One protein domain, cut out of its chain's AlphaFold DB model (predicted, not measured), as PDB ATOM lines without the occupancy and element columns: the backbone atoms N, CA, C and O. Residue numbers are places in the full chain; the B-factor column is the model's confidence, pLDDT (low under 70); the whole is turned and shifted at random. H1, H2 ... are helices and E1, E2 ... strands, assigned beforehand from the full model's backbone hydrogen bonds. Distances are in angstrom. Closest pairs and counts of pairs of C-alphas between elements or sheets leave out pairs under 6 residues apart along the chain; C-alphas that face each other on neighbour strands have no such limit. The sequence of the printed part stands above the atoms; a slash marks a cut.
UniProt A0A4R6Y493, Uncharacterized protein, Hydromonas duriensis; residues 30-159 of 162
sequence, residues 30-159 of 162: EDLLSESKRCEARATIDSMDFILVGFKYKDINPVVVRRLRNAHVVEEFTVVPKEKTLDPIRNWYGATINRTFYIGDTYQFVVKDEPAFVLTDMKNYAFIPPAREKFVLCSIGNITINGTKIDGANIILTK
ATOM      1  N   GLU A  30     289.753 468.240 407.001       85.75
ATOM      2  CA  GLU A  30     290.555 467.429 406.081       85.75
ATOM      3  C   GLU A  30     289.840 466.124 405.724       85.75
ATOM      4  O   GLU A  30     289.754 465.776 404.542       85.75
ATOM      5  N   ASP A  31     289.249 465.456 406.719       85.00
ATOM      6  CA  ASP A  31     288.434 464.260 406.508       85.00
ATOM      7  C   ASP A  31     287.217 464.581 405.638       85.00
ATOM      8  O   ASP A  31     286.951 463.881 404.662       85.00
ATOM      9  N   LEU A  32     286.523 465.688 405.920       85.19
ATOM     10  CA  LEU A  32     285.378 466.118 405.120       85.19
ATOM     11  C   LEU A  32     285.769 466.420 403.666       85.19
ATOM     12  O   LEU A  32     285.049 466.045 402.741       85.19
ATOM     13  N   LEU A  33     286.916 467.065 403.440       88.81
ATOM     14  CA  LEU A  33     287.407 467.348 402.092       88.81
ATOM     15  C   LEU A  33     287.771 466.062 401.338       88.81
ATOM     16  O   LEU A  33     287.458 465.930 400.152       88.81
ATOM     17  N   SER A  34     288.430 465.121 402.015       90.38
ATOM     18  CA  SER A  34     288.753 463.800 401.467       90.38
ATOM     19  C   SER A  34     287.481 463.047 401.068       90.38
ATOM     20  O   SER A  34     287.364 462.543 399.947       90.38
ATOM     21  N   GLU A  35     286.479 463.059 401.945       90.12
ATOM     22  CA  GLU A  35     285.182 462.432 401.721       90.12
ATOM     23  C   GLU A  35     284.377 463.098 400.597       90.12
ATOM     24  O   GLU A  35     283.798 462.397 399.765       90.12
ATOM     25  N   SER A  36     284.402 464.432 400.490       88.88
ATOM     26  CA  SER A  36     283.780 465.153 399.368       88.88
ATOM     27  C   SER A  36     284.382 464.727 398.038       88.88
ATOM     28  O   SER A  36     283.650 464.312 397.141       88.88
ATOM     29  N   LYS A  37     285.718 464.715 397.934       91.62
ATOM     30  CA  LYS A  37     286.418 464.253 396.726       91.62
ATOM     31  C   LYS A  37     286.078 462.803 396.398       91.62
ATOM     32  O   LYS A  37     285.866 462.466 395.235       91.62
ATOM     33  N   ARG A  38     285.992 461.941 397.417       91.19
ATOM     34  CA  ARG A  38     285.603 460.537 397.253       91.19
ATOM     35  C   ARG A  38     284.184 460.400 396.706       91.19
ATOM     36  O   ARG A  38     283.962 459.562 395.834       91.19
ATOM     37  N   CYS A  39     283.234 461.193 397.197       90.62
ATOM     38  CA  CYS A  39     281.861 461.177 396.701       90.62
ATOM     39  C   CYS A  39     281.756 461.749 395.287       90.62
ATOM     40  O   CYS A  39     281.150 461.110 394.432       90.62
ATOM     41  N   GLU A  40     282.384 462.891 395.014       90.38
ATOM     42  CA  GLU A  40     282.405 463.524 393.689       90.38
ATOM     43  C   GLU A  40     283.014 462.614 392.613       90.38
ATOM     44  O   GLU A  40     282.556 462.612 391.473       90.38
ATOM     45  N   ALA A  41     284.004 461.793 392.977       91.12
ATOM     46  CA  ALA A  41     284.626 460.831 392.072       91.12
ATOM     47  C   ALA A  41     283.726 459.632 391.717       91.12
ATOM     48  O   ALA A  41     284.041 458.882 390.788       91.12
ATOM     49  N   ARG A  42     282.615 459.404 392.434       92.50
ATOM     50  CA  ARG A  42     281.696 458.307 392.108       92.50
ATOM     51  C   ARG A  42     280.931 458.633 390.830       92.50
ATOM     52  O   ARG A  42     280.179 459.600 390.774       92.50
ATOM     53  N   ALA A  43     281.056 457.755 389.840       92.88
ATOM     54  CA  ALA A  43     280.333 457.856 388.574       92.88
ATOM     55  C   ALA A  43     278.891 457.328 388.650       92.88
ATOM     56  O   ALA A  43     278.159 457.403 387.663       92.88
ATOM     57  N   THR A  44     278.476 456.771 389.788       92.50
ATOM     58  CA  THR A  44     277.151 456.174 389.961       92.50
ATOM     59  C   THR A  44     276.541 456.482 391.325       92.50
ATOM     60  O   THR A  44     277.244 456.859 392.266       92.50
ATOM     61  N   ILE A  45     275.225 456.305 391.427       88.44
ATOM     62  CA  ILE A  45     274.475 456.230 392.682       88.44
ATOM     63  C   ILE A  45     273.492 455.063 392.616       88.44
ATOM     64  O   ILE A  45     272.880 454.810 391.577       88.44
ATOM     65  N   ASP A  46     273.367 454.341 393.724       86.44
ATOM     66  CA  ASP A  46     272.467 453.203 393.830       86.44
ATOM     67  C   ASP A  46     271.154 453.637 394.454       86.44
ATOM     68  O   ASP A  46     271.109 454.115 395.585       86.44
ATOM     69  N   SER A  47     270.082 453.394 393.713       87.25
ATOM     70  CA  SER A  47     268.729 453.769 394.073       87.25
ATOM     71  C   SER A  47     268.467 455.274 394.145       87.25
ATOM     72  O   SER A  47     269.360 456.104 394.315       87.25
ATOM     73  N   MET A  48     267.205 455.635 393.946       88.19
ATOM     74  CA  MET A  48     266.757 457.018 393.951       88.19
ATOM     75  C   MET A  48     265.274 457.085 394.291       88.19
ATOM     76  O   MET A  48     264.461 456.372 393.695       88.19
ATOM     77  N   ASP A  49     264.926 457.964 395.223       89.62
ATOM     78  CA  ASP A  49     263.542 458.268 395.559       89.62
ATOM     79  C   ASP A  49     263.068 459.505 394.792       89.62
ATOM     80  O   ASP A  49     263.812 460.469 394.598       89.62
ATOM     81  N   PHE A  50     261.804 459.495 394.377       92.06
ATOM     82  CA  PHE A  50     261.160 460.658 393.780       92.06
ATOM     83  C   PHE A  50     259.698 460.777 394.209       92.06
ATOM     84  O   PHE A  50     259.057 459.812 394.638       92.06
ATOM     85  N   ILE A  51     259.175 461.995 394.095       94.31
ATOM     86  CA  ILE A  51     257.798 462.348 394.431       94.31
ATOM     87  C   ILE A  51     257.117 462.902 393.181       94.31
ATOM     88  O   ILE A  51     257.621 463.822 392.544       94.31
ATOM     89  N   LEU A  52     255.952 462.358 392.853       95.19
ATOM     90  CA  LEU A  52     255.051 462.851 391.813       95.19
ATOM     91  C   LEU A  52     253.955 463.694 392.473       95.19
ATOM     92  O   LEU A  52     253.296 463.216 393.395       95.19
ATOM     93  N   VAL A  53     253.752 464.927 392.008       95.50
ATOM     94  CA  VAL A  53     252.828 465.901 392.615       95.50
ATOM     95  C   VAL A  53     251.766 466.352 391.615       95.50
ATOM     96  O   VAL A  53     252.086 466.697 390.480       95.50
ATOM     97  N   GLY A  54     250.502 466.388 392.052       95.00
ATOM     98  CA  GLY A  54     249.382 466.897 391.246       95.00
ATOM     99  C   GLY A  54     248.822 465.902 390.221       95.00
ATOM    100  O   GLY A  54     247.971 466.257 389.404       95.00
ATOM    101  N   PHE A  55     249.270 464.646 390.257       94.88
ATOM    102  CA  PHE A  55     248.814 463.587 389.357       94.88
ATOM    103  C   PHE A  55     247.659 462.775 389.943       94.88
ATOM    104  O   PHE A  55     247.498 462.695 391.155       94.88
ATOM    105  N   LYS A  56     246.880 462.107 389.086       94.19
ATOM    106  CA  LYS A  56     246.032 460.987 389.521       94.19
ATOM    107  C   LYS A  56     246.840 459.704 389.390       94.19
ATOM    108  O   LYS A  56     247.534 459.531 388.393       94.19
ATOM    109  N   TYR A  57     246.687 458.772 390.331       95.19
ATOM    110  CA  TYR A  57     247.458 457.522 390.333       95.19
ATOM    111  C   TYR A  57     247.420 456.759 388.994       95.19
ATOM    112  O   TYR A  57     248.449 456.310 388.501       95.19
ATOM    113  N   LYS A  58     246.249 456.686 388.351       95.12
ATOM    114  CA  LYS A  58     246.074 456.021 387.047       95.12
ATOM    115  C   LYS A  58     246.896 456.626 385.895       95.12
ATOM    116  O   LYS A  58     247.083 455.954 384.888       95.12
ATOM    117  N   ASP A  59     247.336 457.878 386.018       94.62
ATOM    118  CA  ASP A  59     248.088 458.581 384.972       94.62
ATOM    119  C   ASP A  59     249.608 458.377 385.147       94.62
ATOM    120  O   ASP A  59     250.370 458.538 384.196       94.62
ATOM    121  N   ILE A  60     250.042 457.980 386.351       95.81
ATOM    122  CA  ILE A  60     251.448 457.762 386.738       95.81
ATOM    123  C   ILE A  60     251.793 456.285 386.978       95.81
ATOM    124  O   ILE A  60     252.912 455.979 387.378       95.81
ATOM    125  N   ASN A  61     250.855 455.359 386.776       95.88
ATOM    126  CA  ASN A  61     251.091 453.930 386.957       95.88
ATOM    127  C   ASN A  61     251.009 453.176 385.613       95.88
ATOM    128  O   ASN A  61     249.892 452.899 385.161       95.88
ATOM    129  N   PRO A  62     252.145 452.801 384.991       96.19
ATOM    130  CA  PRO A  62     253.530 453.062 385.410       96.19
ATOM    131  C   PRO A  62     254.094 454.393 384.877       96.19
ATOM    132  O   PRO A  62     253.632 454.918 383.867       96.19
ATOM    133  N   VAL A  63     255.167 454.886 385.504       97.62
ATOM    134  CA  VAL A  63     256.062 455.895 384.912       97.62
ATOM    135  C   VAL A  63     257.135 455.170 384.108       97.62
ATOM    136  O   VAL A  63     257.795 454.272 384.632       97.62
ATOM    137  N   VAL A  64     257.345 455.555 382.851       97.81
ATOM    138  CA  VAL A  64     258.453 455.023 382.043       97.81
ATOM    139  C   VAL A  64     259.675 455.907 382.250       97.81
ATOM    140  O   VAL A  64     259.593 457.123 382.114       97.81
ATOM    141  N   VAL A  65     260.818 455.309 382.562       97.88
ATOM    142  CA  VAL A  65     262.096 456.003 382.711       97.88
ATOM    143  C   VAL A  65     263.026 455.563 381.591       97.88
ATOM    144  O   VAL A  65     263.292 454.374 381.415       97.88
ATOM    145  N   ARG A  66     263.533 456.535 380.836       98.38
ATOM    146  CA  ARG A  66     264.530 456.328 379.783       98.38
ATOM    147  C   ARG A  66     265.847 456.926 380.220       98.38
ATOM    148  O   ARG A  66     265.901 458.099 380.578       98.38
ATOM    149  N   ARG A  67     266.911 456.143 380.133       98.06
ATOM    150  CA  ARG A  67     268.280 456.617 380.300       98.06
ATOM    151  C   ARG A  67     268.869 456.921 378.936       98.06
ATOM    152  O   ARG A  67     268.880 456.064 378.049       98.06
ATOM    153  N   LEU A  68     269.380 458.134 378.785       98.44
ATOM    154  CA  LEU A  68     269.978 458.624 377.561       98.44
ATOM    155  C   LEU A  68     271.470 458.878 377.765       98.44
ATOM    156  O   LEU A  68     271.880 459.529 378.727       98.44
ATOM    157  N   ARG A  69     272.263 458.428 376.796       97.31
ATOM    158  CA  ARG A  69     273.681 458.759 376.656       97.31
ATOM    159  C   ARG A  69     273.909 459.313 375.263       97.31
ATOM    160  O   ARG A  69     273.541 458.667 374.287       97.31
ATOM    161  N   ASN A  70     274.510 460.498 375.169       95.06
ATOM    162  CA  ASN A  70     274.734 461.183 373.890       95.06
ATOM    163  C   ASN A  70     273.447 461.270 373.042       95.06
ATOM    164  O   ASN A  70     273.459 460.951 371.860       95.06
ATOM    165  N   ALA A  71     272.324 461.634 373.672       94.25
ATOM    166  CA  ALA A  71     270.986 461.703 373.069       94.25
ATOM    167  C   ALA A  71     270.376 460.373 372.565       94.25
ATOM    168  O   ALA A  71     269.265 460.379 372.038       94.25
ATOM    169  N   HIS A  72     271.025 459.227 372.785       97.56
ATOM    170  CA  HIS A  72     270.476 457.908 372.463       97.56
ATOM    171  C   HIS A  72     269.937 457.209 373.709       97.56
ATOM    172  O   HIS A  72     270.586 457.225 374.755       97.56
ATOM    173  N   VAL A  73     268.775 456.560 373.595       98.19
ATOM    174  CA  VAL A  73     268.232 455.709 374.664       98.19
ATOM    175  C   VAL A  73     269.094 454.452 374.771       98.19
ATOM    176  O   VAL A  73     269.185 453.682 373.819       98.19
ATOM    177  N   VAL A  74     269.729 454.258 375.924       98.06
ATOM    178  CA  VAL A  74     270.582 453.088 376.207       98.06
ATOM    179  C   VAL A  74     269.927 452.099 377.167       98.06
ATOM    180  O   VAL A  74     270.341 450.948 377.238       98.06
ATOM    181  N   GLU A  75     268.904 452.538 377.898       97.88
ATOM    182  CA  GLU A  75     268.120 451.702 378.803       97.88
ATOM    183  C   GLU A  75     266.721 452.308 378.970       97.88
ATOM    184  O   GLU A  75     266.566 453.531 379.028       97.88
ATOM    185  N   GLU A  76     265.706 451.454 379.069       97.81
ATOM    186  CA  GLU A  76     264.332 451.835 379.389       97.81
ATOM    187  C   GLU A  76     263.788 450.879 380.455       97.81
ATOM    188  O   GLU A  76     263.999 449.666 380.391       97.81
ATOM    189  N   PHE A  77     263.110 451.425 381.460       97.44
ATOM    190  CA  PHE A  77     262.460 450.641 382.502       97.44
ATOM    191  C   PHE A  77     261.233 451.367 383.051       97.44
ATOM    192  O   PHE A  77     261.101 452.581 382.941       97.44
ATOM    193  N   THR A  78     260.327 450.619 383.670       97.19
ATOM    194  CA  THR A  78     259.126 451.169 384.304       97.19
ATOM    195  C   THR A  78     259.289 451.257 385.809       97.19
ATOM    196  O   THR A  78     259.860 450.364 386.436       97.19
ATOM    197  N   VAL A  79     258.706 452.293 386.398       96.25
ATOM    198  CA  VAL A  79     258.591 452.467 387.839       96.25
ATOM    199  C   VAL A  79     257.121 452.537 388.205       96.25
ATOM    200  O   VAL A  79     256.344 453.243 387.566       96.25
ATOM    201  N   VAL A  80     256.748 451.805 389.249       96.81
ATOM    202  CA  VAL A  80     255.395 451.808 389.801       96.81
ATOM    203  C   VAL A  80     255.407 452.654 391.075       96.81
ATOM    204  O   VAL A  80     256.049 452.257 392.053       96.81
ATOM    205  N   PRO A  81     254.749 453.827 391.088       96.12
ATOM    206  CA  PRO A  81     254.591 454.607 392.308       96.12
ATOM    207  C   PRO A  81     253.764 453.860 393.352       96.12
ATOM    208  O   PRO A  81     252.965 452.984 393.030       96.12
ATOM    209  N   LYS A  82     253.919 454.228 394.624       95.69
ATOM    210  CA  LYS A  82     253.067 453.701 395.696       95.69
ATOM    211  C   LYS A  82     251.634 454.185 395.478       95.69
ATOM    212  O   LYS A  82     251.414 455.383 395.354       95.69
ATOM    213  N   GLU A  83     250.663 453.275 395.495       93.31
ATOM    214  CA  GLU A  83     249.241 453.611 395.310       93.31
ATOM    215  C   GLU A  83     248.694 454.527 396.409       93.31
ATOM    216  O   GLU A  83     247.891 455.426 396.157       93.31
ATOM    217  N   LYS A  84     249.167 454.339 397.644       94.00
ATOM    218  CA  LYS A  84     248.809 455.211 398.758       94.00
ATOM    219  C   LYS A  84     249.502 456.566 398.603       94.00
ATOM    220  O   LYS A  84     250.726 456.654 398.685       94.00
ATOM    221  N   THR A  85     248.696 457.616 398.464       93.12
ATOM    222  CA  THR A  85     249.175 459.002 398.496       93.12
ATOM    223  C   THR A  85     249.807 459.341 399.854       93.12
ATOM    224  O   THR A  85     249.297 458.960 400.912       93.12
ATOM    225  N   LEU A  86     250.938 460.043 399.815       92.38
ATOM    226  CA  LEU A  86     251.639 460.618 400.965       92.38
ATOM    227  C   LEU A  86     250.933 461.882 401.474       92.38
ATOM    228  O   LEU A  86     250.952 462.154 402.670       92.38
ATOM    229  N   ASP A  87     250.298 462.627 400.567       92.38
ATOM    230  CA  ASP A  87     249.512 463.828 400.851       92.38
ATOM    231  C   ASP A  87     248.259 463.815 399.954       92.38
ATOM    232  O   ASP A  87     248.364 464.071 398.748       92.38
ATOM    233  N   PRO A  88     247.071 463.496 400.499       89.12
ATOM    234  CA  PRO A  88     245.829 463.472 399.731       89.12
ATOM    235  C   PRO A  88     245.394 464.834 399.183       89.12
ATOM    236  O   PRO A  88     244.688 464.877 398.181       89.12
ATOM    237  N   ILE A  89     245.784 465.940 399.823       89.69
ATOM    238  CA  ILE A  89     245.388 467.291 399.402       89.69
ATOM    239  C   ILE A  89     246.195 467.687 398.168       89.69
ATOM    240  O   ILE A  89     245.647 468.189 397.190       89.69
ATOM    241  N   ARG A  90     247.507 467.436 398.200       88.62
ATOM    242  CA  ARG A  90     248.428 467.790 397.108       88.62
ATOM    243  C   ARG A  90     248.634 466.669 396.085       88.62
ATOM    244  O   ARG A  90     249.346 466.867 395.101       88.62
ATOM    245  N   ASN A  91     248.028 465.503 396.310       93.75
ATOM    246  CA  ASN A  91     248.204 464.285 395.518       93.75
ATOM    247  C   ASN A  91     249.684 463.907 395.344       93.75
ATOM    248  O   ASN A  91     250.200 463.873 394.227       93.75
ATOM    249  N   TRP A  92     250.379 463.681 396.462       95.50
ATOM    250  CA  TRP A  92     251.791 463.284 396.456       95.50
ATOM    251  C   TRP A  92     251.940 461.771 396.410       95.50
ATOM    252  O   TRP A  92     251.561 461.079 397.350       95.50
ATOM    253  N   TYR A  93     252.574 461.251 395.368       96.31
ATOM    254  CA  TYR A  93     252.869 459.827 395.238       96.31
ATOM    255  C   TYR A  93     254.377 459.609 395.270       96.31
ATOM    256  O   TYR A  93     255.108 460.158 394.450       96.31
ATOM    257  N   GLY A  94     254.845 458.817 396.233       95.50
ATOM    258  CA  GLY A  94     256.256 458.453 396.343       95.50
ATOM    259  C   GLY A  94     256.591 457.216 395.517       95.50
ATOM    260  O   GLY A  94     255.783 456.289 395.417       95.50
ATOM    261  N   ALA A  95     257.804 457.170 394.988       94.69
ATOM    262  CA  ALA A  95     258.334 456.032 394.257       94.69
ATOM    263  C   ALA A  95     259.835 455.879 394.528       94.69
ATOM    264  O   ALA A  95     260.539 456.868 394.716       94.69
ATOM    265  N   THR A  96     260.305 454.633 394.526       93.12
ATOM    266  CA  THR A  96     261.716 454.283 394.720       93.12
ATOM    267  C   THR A  96     262.185 453.501 393.503       93.12
ATOM    268  O   THR A  96     261.564 452.505 393.122       93.12
ATOM    269  N   ILE A  97     263.279 453.935 392.889       92.19
ATOM    270  CA  ILE A  97     263.901 453.261 391.751       92.19
ATOM    271  C   ILE A  97     265.093 452.482 392.263       92.19
ATOM    272  O   ILE A  97     266.156 453.056 392.431       92.19
ATOM    273  N   ASN A  98     264.962 451.173 392.439       91.56
ATOM    274  CA  ASN A  98     266.082 450.321 392.846       91.56
ATOM    275  C   ASN A  98     266.971 449.957 391.643       91.56
ATOM    276  O   ASN A  98     267.048 448.793 391.251       91.56
ATOM    277  N   ARG A  99     267.598 450.964 391.024       91.00
ATOM    278  CA  ARG A  99     268.582 450.809 389.939       91.00
ATOM    279  C   ARG A  99     269.781 451.722 390.149       91.00
ATOM    280  O   ARG A  99     269.691 452.724 390.852       91.00
ATOM    281  N   THR A 100     270.891 451.372 389.509       92.94
ATOM    282  CA  THR A 100     272.090 452.208 389.475       92.94
ATOM    283  C   THR A 100     271.913 453.326 388.453       92.94
ATOM    284  O   THR A 100     271.742 453.078 387.259       92.94
ATOM    285  N   PHE A 101     271.993 454.566 388.921       92.88
ATOM    286  CA  PHE A 101     272.043 455.757 388.087       92.88
ATOM    287  C   PHE A 101     273.492 456.125 387.823       92.88
ATOM    288  O   PHE A 101     274.329 456.113 388.719       92.88
ATOM    289  N   TYR A 102     273.776 456.482 386.583       94.69
ATOM    290  CA  TYR A 102     275.075 456.949 386.132       94.69
ATOM    291  C   TYR A 102     275.088 458.470 386.074       94.69
ATOM    292  O   TYR A 102     274.257 459.088 385.407       94.69
ATOM    293  N   ILE A 103     276.052 459.048 386.779       92.50
ATOM    294  CA  ILE A 103     276.344 460.475 386.796       92.50
ATOM    295  C   ILE A 103     276.809 460.897 385.397       92.50
ATOM    296  O   ILE A 103     277.646 460.234 384.788       92.50
ATOM    297  N   GLY A 104     276.242 461.988 384.878       92.06
ATOM    298  CA  GLY A 104     276.515 462.503 383.530       92.06
ATOM    299  C   GLY A 104     275.594 461.974 382.423       92.06
ATOM    300  O   GLY A 104     275.507 462.603 381.371       92.06
ATOM    301  N   ASP A 105     274.859 460.881 382.651       96.19
ATOM    302  CA  ASP A 105     273.777 460.470 381.746       96.19
ATOM    303  C   ASP A 105     272.514 461.330 382.001       96.19
ATOM    304  O   ASP A 105     272.329 461.911 383.074       96.19
ATOM    305  N   THR A 106     271.626 461.412 381.009       97.19
ATOM    306  CA  THR A 106     270.325 462.101 381.117       97.19
ATOM    307  C   THR A 106     269.219 461.090 381.392       97.19
ATOM    308  O   THR A 106     269.223 460.013 380.800       97.19
ATOM    309  N   TYR A 107     268.239 461.429 382.230       97.00
ATOM    310  CA  TYR A 107     267.084 460.560 382.489       97.00
ATOM    311  C   TYR A 107     265.787 461.278 382.134       97.00
ATOM    312  O   TYR A 107     265.574 462.419 382.525       97.00
ATOM    313  N   GLN A 108     264.915 460.615 381.383       97.94
ATOM    314  CA  GLN A 108     263.590 461.118 381.041       97.94
ATOM    315  C   GLN A 108     262.528 460.296 381.756       97.94
ATOM    316  O   GLN A 108     262.451 459.087 381.552       97.94
ATOM    317  N   PHE A 109     261.688 460.958 382.545       97.12
ATOM    318  CA  PHE A 109     260.513 460.363 383.170       97.12
ATOM    319  C   PHE A 109     259.295 460.714 382.321       97.12
ATOM    320  O   PHE A 109     258.923 461.880 382.193       97.12
ATOM    321  N   VAL A 110     258.690 459.702 381.714       97.06
ATOM    322  CA  VAL A 110     257.538 459.823 380.827       97.06
ATOM    323  C   VAL A 110     256.293 459.399 381.597       97.06
ATOM    324  O   VAL A 110     256.149 458.243 382.001       97.06
ATOM    325  N   VAL A 111     255.407 460.370 381.800       95.44
ATOM    326  CA  VAL A 111     254.084 460.216 382.409       95.44
ATOM    327  C   VAL A 111     253.038 460.399 381.312       95.44
ATOM    328  O   VAL A 111     253.280 461.101 380.328       95.44
ATOM    329  N   LYS A 112     251.885 459.742 381.446       91.81
ATOM    330  CA  LYS A 112     250.823 459.815 380.444       91.81
ATOM    331  C   LYS A 112     250.340 461.261 380.250       91.81
ATOM    332  O   LYS A 112     250.086 461.956 381.226       91.81
ATOM    333  N   ASP A 113     250.169 461.659 378.988       92.12
ATOM    334  CA  ASP A 113     249.639 462.963 378.557       92.12
ATOM    335  C   ASP A 113     250.450 464.187 379.038       92.12
ATOM    336  O   ASP A 113     249.962 465.315 378.998       92.12
ATOM    337  N   GLU A 114     251.711 463.989 379.436       94.00
ATOM    338  CA  GLU A 114     252.613 465.053 379.884       94.00
ATOM    339  C   GLU A 114     253.901 465.097 379.052       94.00
ATOM    340  O   GLU A 114     254.385 464.063 378.576       94.00
ATOM    341  N   PRO A 115     254.531 466.276 378.917       94.00
ATOM    342  CA  PRO A 115     255.915 466.357 378.477       94.00
ATOM    343  C   PRO A 115     256.829 465.560 379.416       94.00
ATOM    344  O   PRO A 115     256.648 465.578 380.633       94.00
ATOM    345  N   ALA A 116     257.847 464.905 378.858       95.56
ATOM    346  CA  ALA A 116     258.818 464.173 379.661       95.56
ATOM    347  C   ALA A 116     259.528 465.104 380.657       95.56
ATOM    348  O   ALA A 116     259.966 466.198 380.290       95.56
ATOM    349  N   PHE A 117     259.689 464.642 381.896       96.19
ATOM    350  CA  PHE A 117     260.532 465.313 382.876       96.19
ATOM    351  C   PHE A 117     261.980 464.909 382.635       96.19
ATOM    352  O   PHE A 117     262.313 463.729 382.714       96.19
ATOM    353  N   VAL A 118     262.832 465.879 382.321       96.50
ATOM    354  CA  VAL A 118     264.230 465.636 381.962       96.50
ATOM    355  C   VAL A 118     265.123 465.963 383.149       96.50
ATOM    356  O   VAL A 118     265.190 467.114 383.575       96.50
ATOM    357  N   LEU A 119     265.793 464.939 383.660       94.94
ATOM    358  CA  LEU A 119     266.774 464.982 384.732       94.94
ATOM    359  C   LEU A 119     268.186 465.044 384.133       94.94
ATOM    360  O   LEU A 119     268.598 464.117 383.427       94.94
ATOM    361  N   THR A 120     268.924 466.111 384.426       94.62
ATOM    362  CA  THR A 120     270.312 466.324 383.982       94.62
ATOM    363  C   THR A 120     271.194 466.816 385.126       94.62
ATOM    364  O   THR A 120     270.727 467.026 386.247       94.62
ATOM    365  N   ASP A 121     272.489 466.974 384.835       92.88
ATOM    366  CA  ASP A 121     273.486 467.641 385.689       92.88
ATOM    367  C   ASP A 121     273.671 467.044 387.086       92.88
ATOM    368  O   ASP A 121     274.274 467.670 387.951       92.88
ATOM    369  N   MET A 122     273.201 465.812 387.293       91.19
ATOM    370  CA  MET A 122     273.368 465.076 388.539       91.19
ATOM    371  C   MET A 122     274.830 465.104 388.986       91.19
ATOM    372  O   MET A 122     275.723 464.800 388.195       91.19
ATOM    373  N   LYS A 123     275.074 465.426 390.257       89.50
ATOM    374  CA  LYS A 123     276.395 465.321 390.885       89.50
ATOM    375  C   LYS A 123     276.286 464.581 392.202       89.50
ATOM    376  O   LYS A 123     275.332 464.770 392.953       89.50
ATOM    377  N   ASN A 124     277.303 463.788 392.499       89.56
ATOM    378  CA  ASN A 124     277.485 463.258 393.838       89.56
ATOM    379  C   ASN A 124     278.156 464.312 394.724       89.56
ATOM    380  O   ASN A 124     279.033 465.044 394.267       89.56
ATOM    381  N   TYR A 125     277.751 464.382 395.986       86.81
ATOM    382  CA  TYR A 125     278.371 465.233 396.996       86.81
ATOM    383  C   TYR A 125     278.379 464.535 398.358       86.81
ATOM    384  O   TYR A 125     277.584 463.626 398.616       86.81
ATOM    385  N   ALA A 126     279.290 464.956 399.232       87.38
ATOM    386  CA  ALA A 126     279.321 464.511 400.619       87.38
ATOM    387  C   ALA A 126     278.236 465.217 401.443       87.38
ATOM    388  O   ALA A 126     278.182 466.443 401.509       87.38
ATOM    389  N   PHE A 127     277.393 464.438 402.111       85.12
ATOM    390  CA  PHE A 127     276.358 464.911 403.019       85.12
ATOM    391  C   PHE A 127     276.609 464.375 404.429       85.12
ATOM    392  O   PHE A 127     276.749 463.166 404.620       85.12
ATOM    393  N   ILE A 128     276.617 465.268 405.419       82.56
ATOM    394  CA  ILE A 128     276.659 464.903 406.838       82.56
ATOM    395  C   ILE A 128     275.225 464.969 407.385       82.56
ATOM    396  O   ILE A 128     274.644 466.057 407.429       82.56
ATOM    397  N   PRO A 129     274.623 463.845 407.813       79.19
ATOM    398  CA  PRO A 129     273.305 463.858 408.428       79.19
ATOM    399  C   PRO A 129     273.344 464.603 409.770       79.19
ATOM    400  O   PRO A 129     274.230 464.318 410.580       79.19
ATOM    401  N   PRO A 130     272.340 465.442 410.091       73.75
ATOM    402  CA  PRO A 130     272.301 466.191 411.353       73.75
ATOM    403  C   PRO A 130     272.407 465.318 412.615       73.75
ATOM    404  O   PRO A 130     272.916 465.754 413.634       73.75
ATOM    405  N   ALA A 131     271.938 464.066 412.557       72.25
ATOM    406  CA  ALA A 131     271.958 463.139 413.693       72.25
ATOM    407  C   ALA A 131     273.242 462.287 413.794       72.25
ATOM    408  O   ALA A 131     273.350 461.450 414.690       72.25
ATOM    409  N   ARG A 132     274.182 462.418 412.847       68.62
ATOM    410  CA  ARG A 132     275.408 461.607 412.769       68.62
ATOM    411  C   ARG A 132     276.583 462.448 412.269       68.62
ATOM    412  O   ARG A 132     277.154 462.156 411.227       68.62
ATOM    413  N   GLU A 133     276.979 463.451 413.050       65.88
ATOM    414  CA  GLU A 133     278.044 464.422 412.719       65.88
ATOM    415  C   GLU A 133     279.434 463.809 412.431       65.88
ATOM    416  O   GLU A 133     280.336 464.496 411.960       65.88
ATOM    417  N   LYS A 134     279.616 462.505 412.682       73.56
ATOM    418  CA  LYS A 134     280.845 461.748 412.384       73.56
ATOM    419  C   LYS A 134     280.730 460.824 411.166       73.56
ATOM    420  O   LYS A 134     281.591 459.975 410.959       73.56
ATOM    421  N   PHE A 135     279.656 460.928 410.390       80.12
ATOM    422  CA  PHE A 135     279.379 460.024 409.278       80.12
ATOM    423  C   PHE A 135     279.022 460.807 408.017       80.12
ATOM    424  O   PHE A 135     278.079 461.594 408.019       80.12
ATOM    425  N   VAL A 136     279.760 460.559 406.934       84.62
ATOM    426  CA  VAL A 136     279.479 461.133 405.613       84.62
ATOM    427  C   VAL A 136     278.784 460.095 404.743       84.62
ATOM    428  O   VAL A 136     279.227 458.953 404.621       84.62
ATOM    429  N   LEU A 137     277.700 460.520 404.106       85.19
ATOM    430  CA  LEU A 137     277.028 459.805 403.034       85.19
ATOM    431  C   LEU A 137     277.357 460.462 401.698       85.19
ATOM    432  O   LEU A 137     277.377 461.686 401.601       85.19
ATOM    433  N   CYS A 138     277.541 459.661 400.651       86.50
ATOM    434  CA  CYS A 138     277.486 460.194 399.294       86.50
ATOM    435  C   CYS A 138     276.020 460.302 398.883       86.50
ATOM    436  O   CYS A 138     275.314 459.294 398.846       86.50
ATOM    437  N   SER A 139     275.580 461.522 398.607       85.50
ATOM    438  CA  SER A 139     274.224 461.843 398.175       85.50
ATOM    439  C   SER A 139     274.256 462.479 396.789       85.50
ATOM    440  O   SER A 139     275.302 462.939 396.330       85.50
ATOM    441  N   ILE A 140     273.100 462.529 396.133       86.62
ATOM    442  CA  ILE A 140     272.922 463.214 394.855       86.62
ATOM    443  C   ILE A 140     272.405 464.636 395.066       86.62
ATOM    444  O   ILE A 140     271.493 464.862 395.862       86.62
ATOM    445  N   GLY A 141     272.988 465.596 394.356       83.56
ATOM    446  CA  GLY A 141     272.608 467.003 394.394       83.56
ATOM    447  C   GLY A 141     272.998 467.731 393.112       83.56
ATOM    448  O   GLY A 141     273.480 467.118 392.159       83.56
ATOM    449  N   ASN A 142     272.779 469.052 393.093       82.38
ATOM    450  CA  ASN A 142     272.934 469.898 391.901       82.38
ATOM    451  C   ASN A 142     272.171 469.362 390.682       82.38
ATOM    452  O   ASN A 142     272.640 469.455 389.554       82.38
ATOM    453  N   ILE A 143     271.000 468.788 390.930       89.50
ATOM    454  CA  ILE A 143     270.170 468.166 389.911       89.50
ATOM    455  C   ILE A 143     269.442 469.256 389.131       89.50
ATOM    456  O   ILE A 143     268.949 470.214 389.723       89.50
ATOM    457  N   THR A 144     269.287 469.079 387.825       92.00
ATOM    458  CA  THR A 144     268.393 469.903 387.010       92.00
ATOM    459  C   THR A 144     267.181 469.075 386.588       92.00
ATOM    460  O   THR A 144     267.346 467.988 386.040       92.00
ATOM    461  N   ILE A 145     265.964 469.586 386.806       92.31
ATOM    462  CA  ILE A 145     264.721 469.005 386.273       92.31
ATOM    463  C   ILE A 145     264.075 470.017 385.334       92.31
ATOM    464  O   ILE A 145     263.723 471.118 385.753       92.31
ATOM    465  N   ASN A 146     263.893 469.648 384.064       91.75
ATOM    466  CA  ASN A 146     263.296 470.516 383.040       91.75
ATOM    467  C   ASN A 146     263.975 471.899 382.933       91.75
ATOM    468  O   ASN A 146     263.308 472.902 382.686       91.75
ATOM    469  N   GLY A 147     265.293 471.958 383.144       88.88
ATOM    470  CA  GLY A 147     266.073 473.202 383.132       88.88
ATOM    471  C   GLY A 147     266.107 473.963 384.465       88.88
ATOM    472  O   GLY A 147     266.873 474.915 384.588       88.88
ATOM    473  N   THR A 148     265.344 473.542 385.477       89.50
ATOM    474  CA  THR A 148     265.356 474.158 386.811       89.50
ATOM    475  C   THR A 148     266.295 473.406 387.742       89.50
ATOM    476  O   THR A 148     266.120 472.208 387.971       89.50
ATOM    477  N   LYS A 149     267.269 474.117 388.314       88.88
ATOM    478  CA  LYS A 149     268.189 473.568 389.315       88.88
ATOM    479  C   LYS A 149     267.465 473.324 390.638       88.88
ATOM    480  O   LYS A 149     266.742 474.192 391.126       88.88
ATOM    481  N   ILE A 150     267.693 472.157 391.221       83.56
ATOM    482  CA  ILE A 150     267.182 471.742 392.522       83.56
ATOM    483  C   ILE A 150     268.378 471.427 393.416       83.56
ATOM    484  O   ILE A 150     269.180 470.530 393.140       83.56
ATOM    485  N   ASP A 151     268.480 472.180 394.506       69.31
ATOM    486  CA  ASP A 151     269.482 471.957 395.537       69.31
ATOM    487  C   ASP A 151     268.903 471.005 396.591       69.31
ATOM    488  O   ASP A 151     268.115 471.389 397.454       69.31
ATOM    489  N   GLY A 152     269.251 469.723 396.476       67.81
ATOM    490  CA  GLY A 152     268.849 468.675 397.412       67.81
ATOM    491  C   GLY A 152     268.709 467.309 396.747       67.81
ATOM    492  O   GLY A 152     268.793 467.185 395.528       67.81
ATOM    493  N   ALA A 153     268.477 466.285 397.570       67.06
ATOM    494  CA  ALA A 153     268.319 464.900 397.120       67.06
ATOM    495  C   ALA A 153     266.883 464.548 396.686       67.06
ATOM    496  O   ALA A 153     266.653 463.487 396.113       67.06
ATOM    497  N   ASN A 154     265.906 465.417 396.968       74.69
ATOM    498  CA  ASN A 154     264.498 465.137 396.692       74.69
ATOM    499  C   ASN A 154     264.144 465.525 395.254       74.69
ATOM    500  O   ASN A 154     264.008 466.705 394.935       74.69
ATOM    501  N   ILE A 155     263.944 464.525 394.400       87.25
ATOM    502  CA  ILE A 155     263.454 464.724 393.035       87.25
ATOM    503  C   ILE A 155     261.934 464.838 393.081       87.25
ATOM    504  O   ILE A 155     261.236 463.883 393.422       87.25
ATOM    505  N   ILE A 156     261.419 466.017 392.738       90.88
ATOM    506  CA  ILE A 156     259.983 466.302 392.727       90.88
ATOM    507  C   ILE A 156     259.553 466.584 391.289       90.88
ATOM    508  O   ILE A 156     260.019 467.533 390.660       90.88
ATOM    509  N   LEU A 157     258.658 465.747 390.772       92.88
ATOM    510  CA  LEU A 157     258.069 465.858 389.445       92.88
ATOM    511  C   LEU A 157     256.652 466.410 389.605       92.88
ATOM    512  O   LEU A 157     255.761 465.715 390.094       92.88
ATOM    513  N   THR A 158     256.446 467.666 389.223       93.38
ATOM    514  CA  THR A 158     255.162 468.359 389.398       93.38
ATOM    515  C   THR A 158     254.427 468.468 388.073       93.38
ATOM    516  O   THR A 158     254.999 468.930 387.084       93.38
ATOM    517  N   LYS A 159     253.150 468.078 388.058       91.94
ATOM    518  CA  LYS A 159     252.270 468.262 386.903       91.94
ATOM    519  C   LYS A 159     252.223 469.737 386.483       91.94
ATOM    520  O   LYS A 159     252.176 470.630 387.325       91.94
TER     521      LYS A 159
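AT A GLANCE: This is residues 30 to 159 of the 162 residues of an uncharacterized protein of Hydromonas duriensis (UniProt A0A4R6Y493). A strongly twisted sheet, E3 E2 E5 E6 E9 E10, is partly face to face with a smaller sheet, E4 E1 E11, in a skewed sandwich. Toward one end of the longest axis the hairpin E7 E8 makes an extension with H1 packed on it, and short H2 is at the other end. The printed part has 130 residues, with two named helices and eleven named strands, in the order H1 E1 H2 E2 E3 E4 E5 E6 E7 E8 E9 E10 E11. The large sheet is antiparallel, the smaller one mixed, E7 E8 antiparallel; the class is mostly strand. The whole is compact, with a radius of gyration of the C-alphas of 15.6 A and spans of 49 by 37 by 25 A.

HOW THE PARTS SIT: The largest sheet runs E3, residues 72 to 79, E2, 63 to 69, E5, 106 to 110, E6, 117 to 120, E9, 143 to 145, and E10, 148 to 150. Its hairpins are E2 and E3, with N 65 and O 77 2.8 A apart, E5 and E6, with N 109 and O 117 2.8 A apart, and E9 and E10, with N 150 and O 143 2.8 A apart. Between the neighbours E2 and E5, N 66 and O 108 are within hydrogen-bond range at 2.9 A, and between the neighbours E6 and E9, N 120 and O 144 are within hydrogen-bond range at 2.9 A. The second sheet runs E4, residues 92 to 102, E1, 44 to 53, and E11, 155 to 158. E4 and E1 are antiparallel, with N 50 and O 95 2.9 A apart; E1 and E11 are parallel, with N 157 and O 51 2.8 A apart. The two sheets form a sandwich, two sheets face to face, with best planes 44 degrees apart. E6 runs on into E7, residues 123 to 127, at 76 degrees. E7 and E8, residues 137 to 141, form a hairpin, with N 127 and O 137 2.8 A apart. The closest C-alphas of H1, residues 30 to 40, and E7 are those of Ser 36 and Ala 126, 4.7 A apart. H2, residues 57 to 60, is not on either sandwich sheet. In H1 every O i to N i+4 pair is within hydrogen-bond range; H2 is too short for such a pair.

IN THESE COORDINATES: H1 begins at C-alpha 30, (290.555, 467.429, 406.081), and is 15.3 A long. E1 measures 26.3 A and bends by 62 degrees at residue 47; E4 measures 26.2 A and bends by 79 degrees at residue 99. E2 measures 19.7 A and E3 20.2 A. E11 ends at C-alpha 158, (255.162, 468.359, 389.398).

THE WHOLE: The C-alphas farthest apart are those of Glu 30 and Lys 58, 49.7 A. The printed part has no cut. The link E3 to E4, 12 residues, is long. Residues 132 to 133 and 151 to 153 have pLDDT under 70; the mean of the printed part is 90.8.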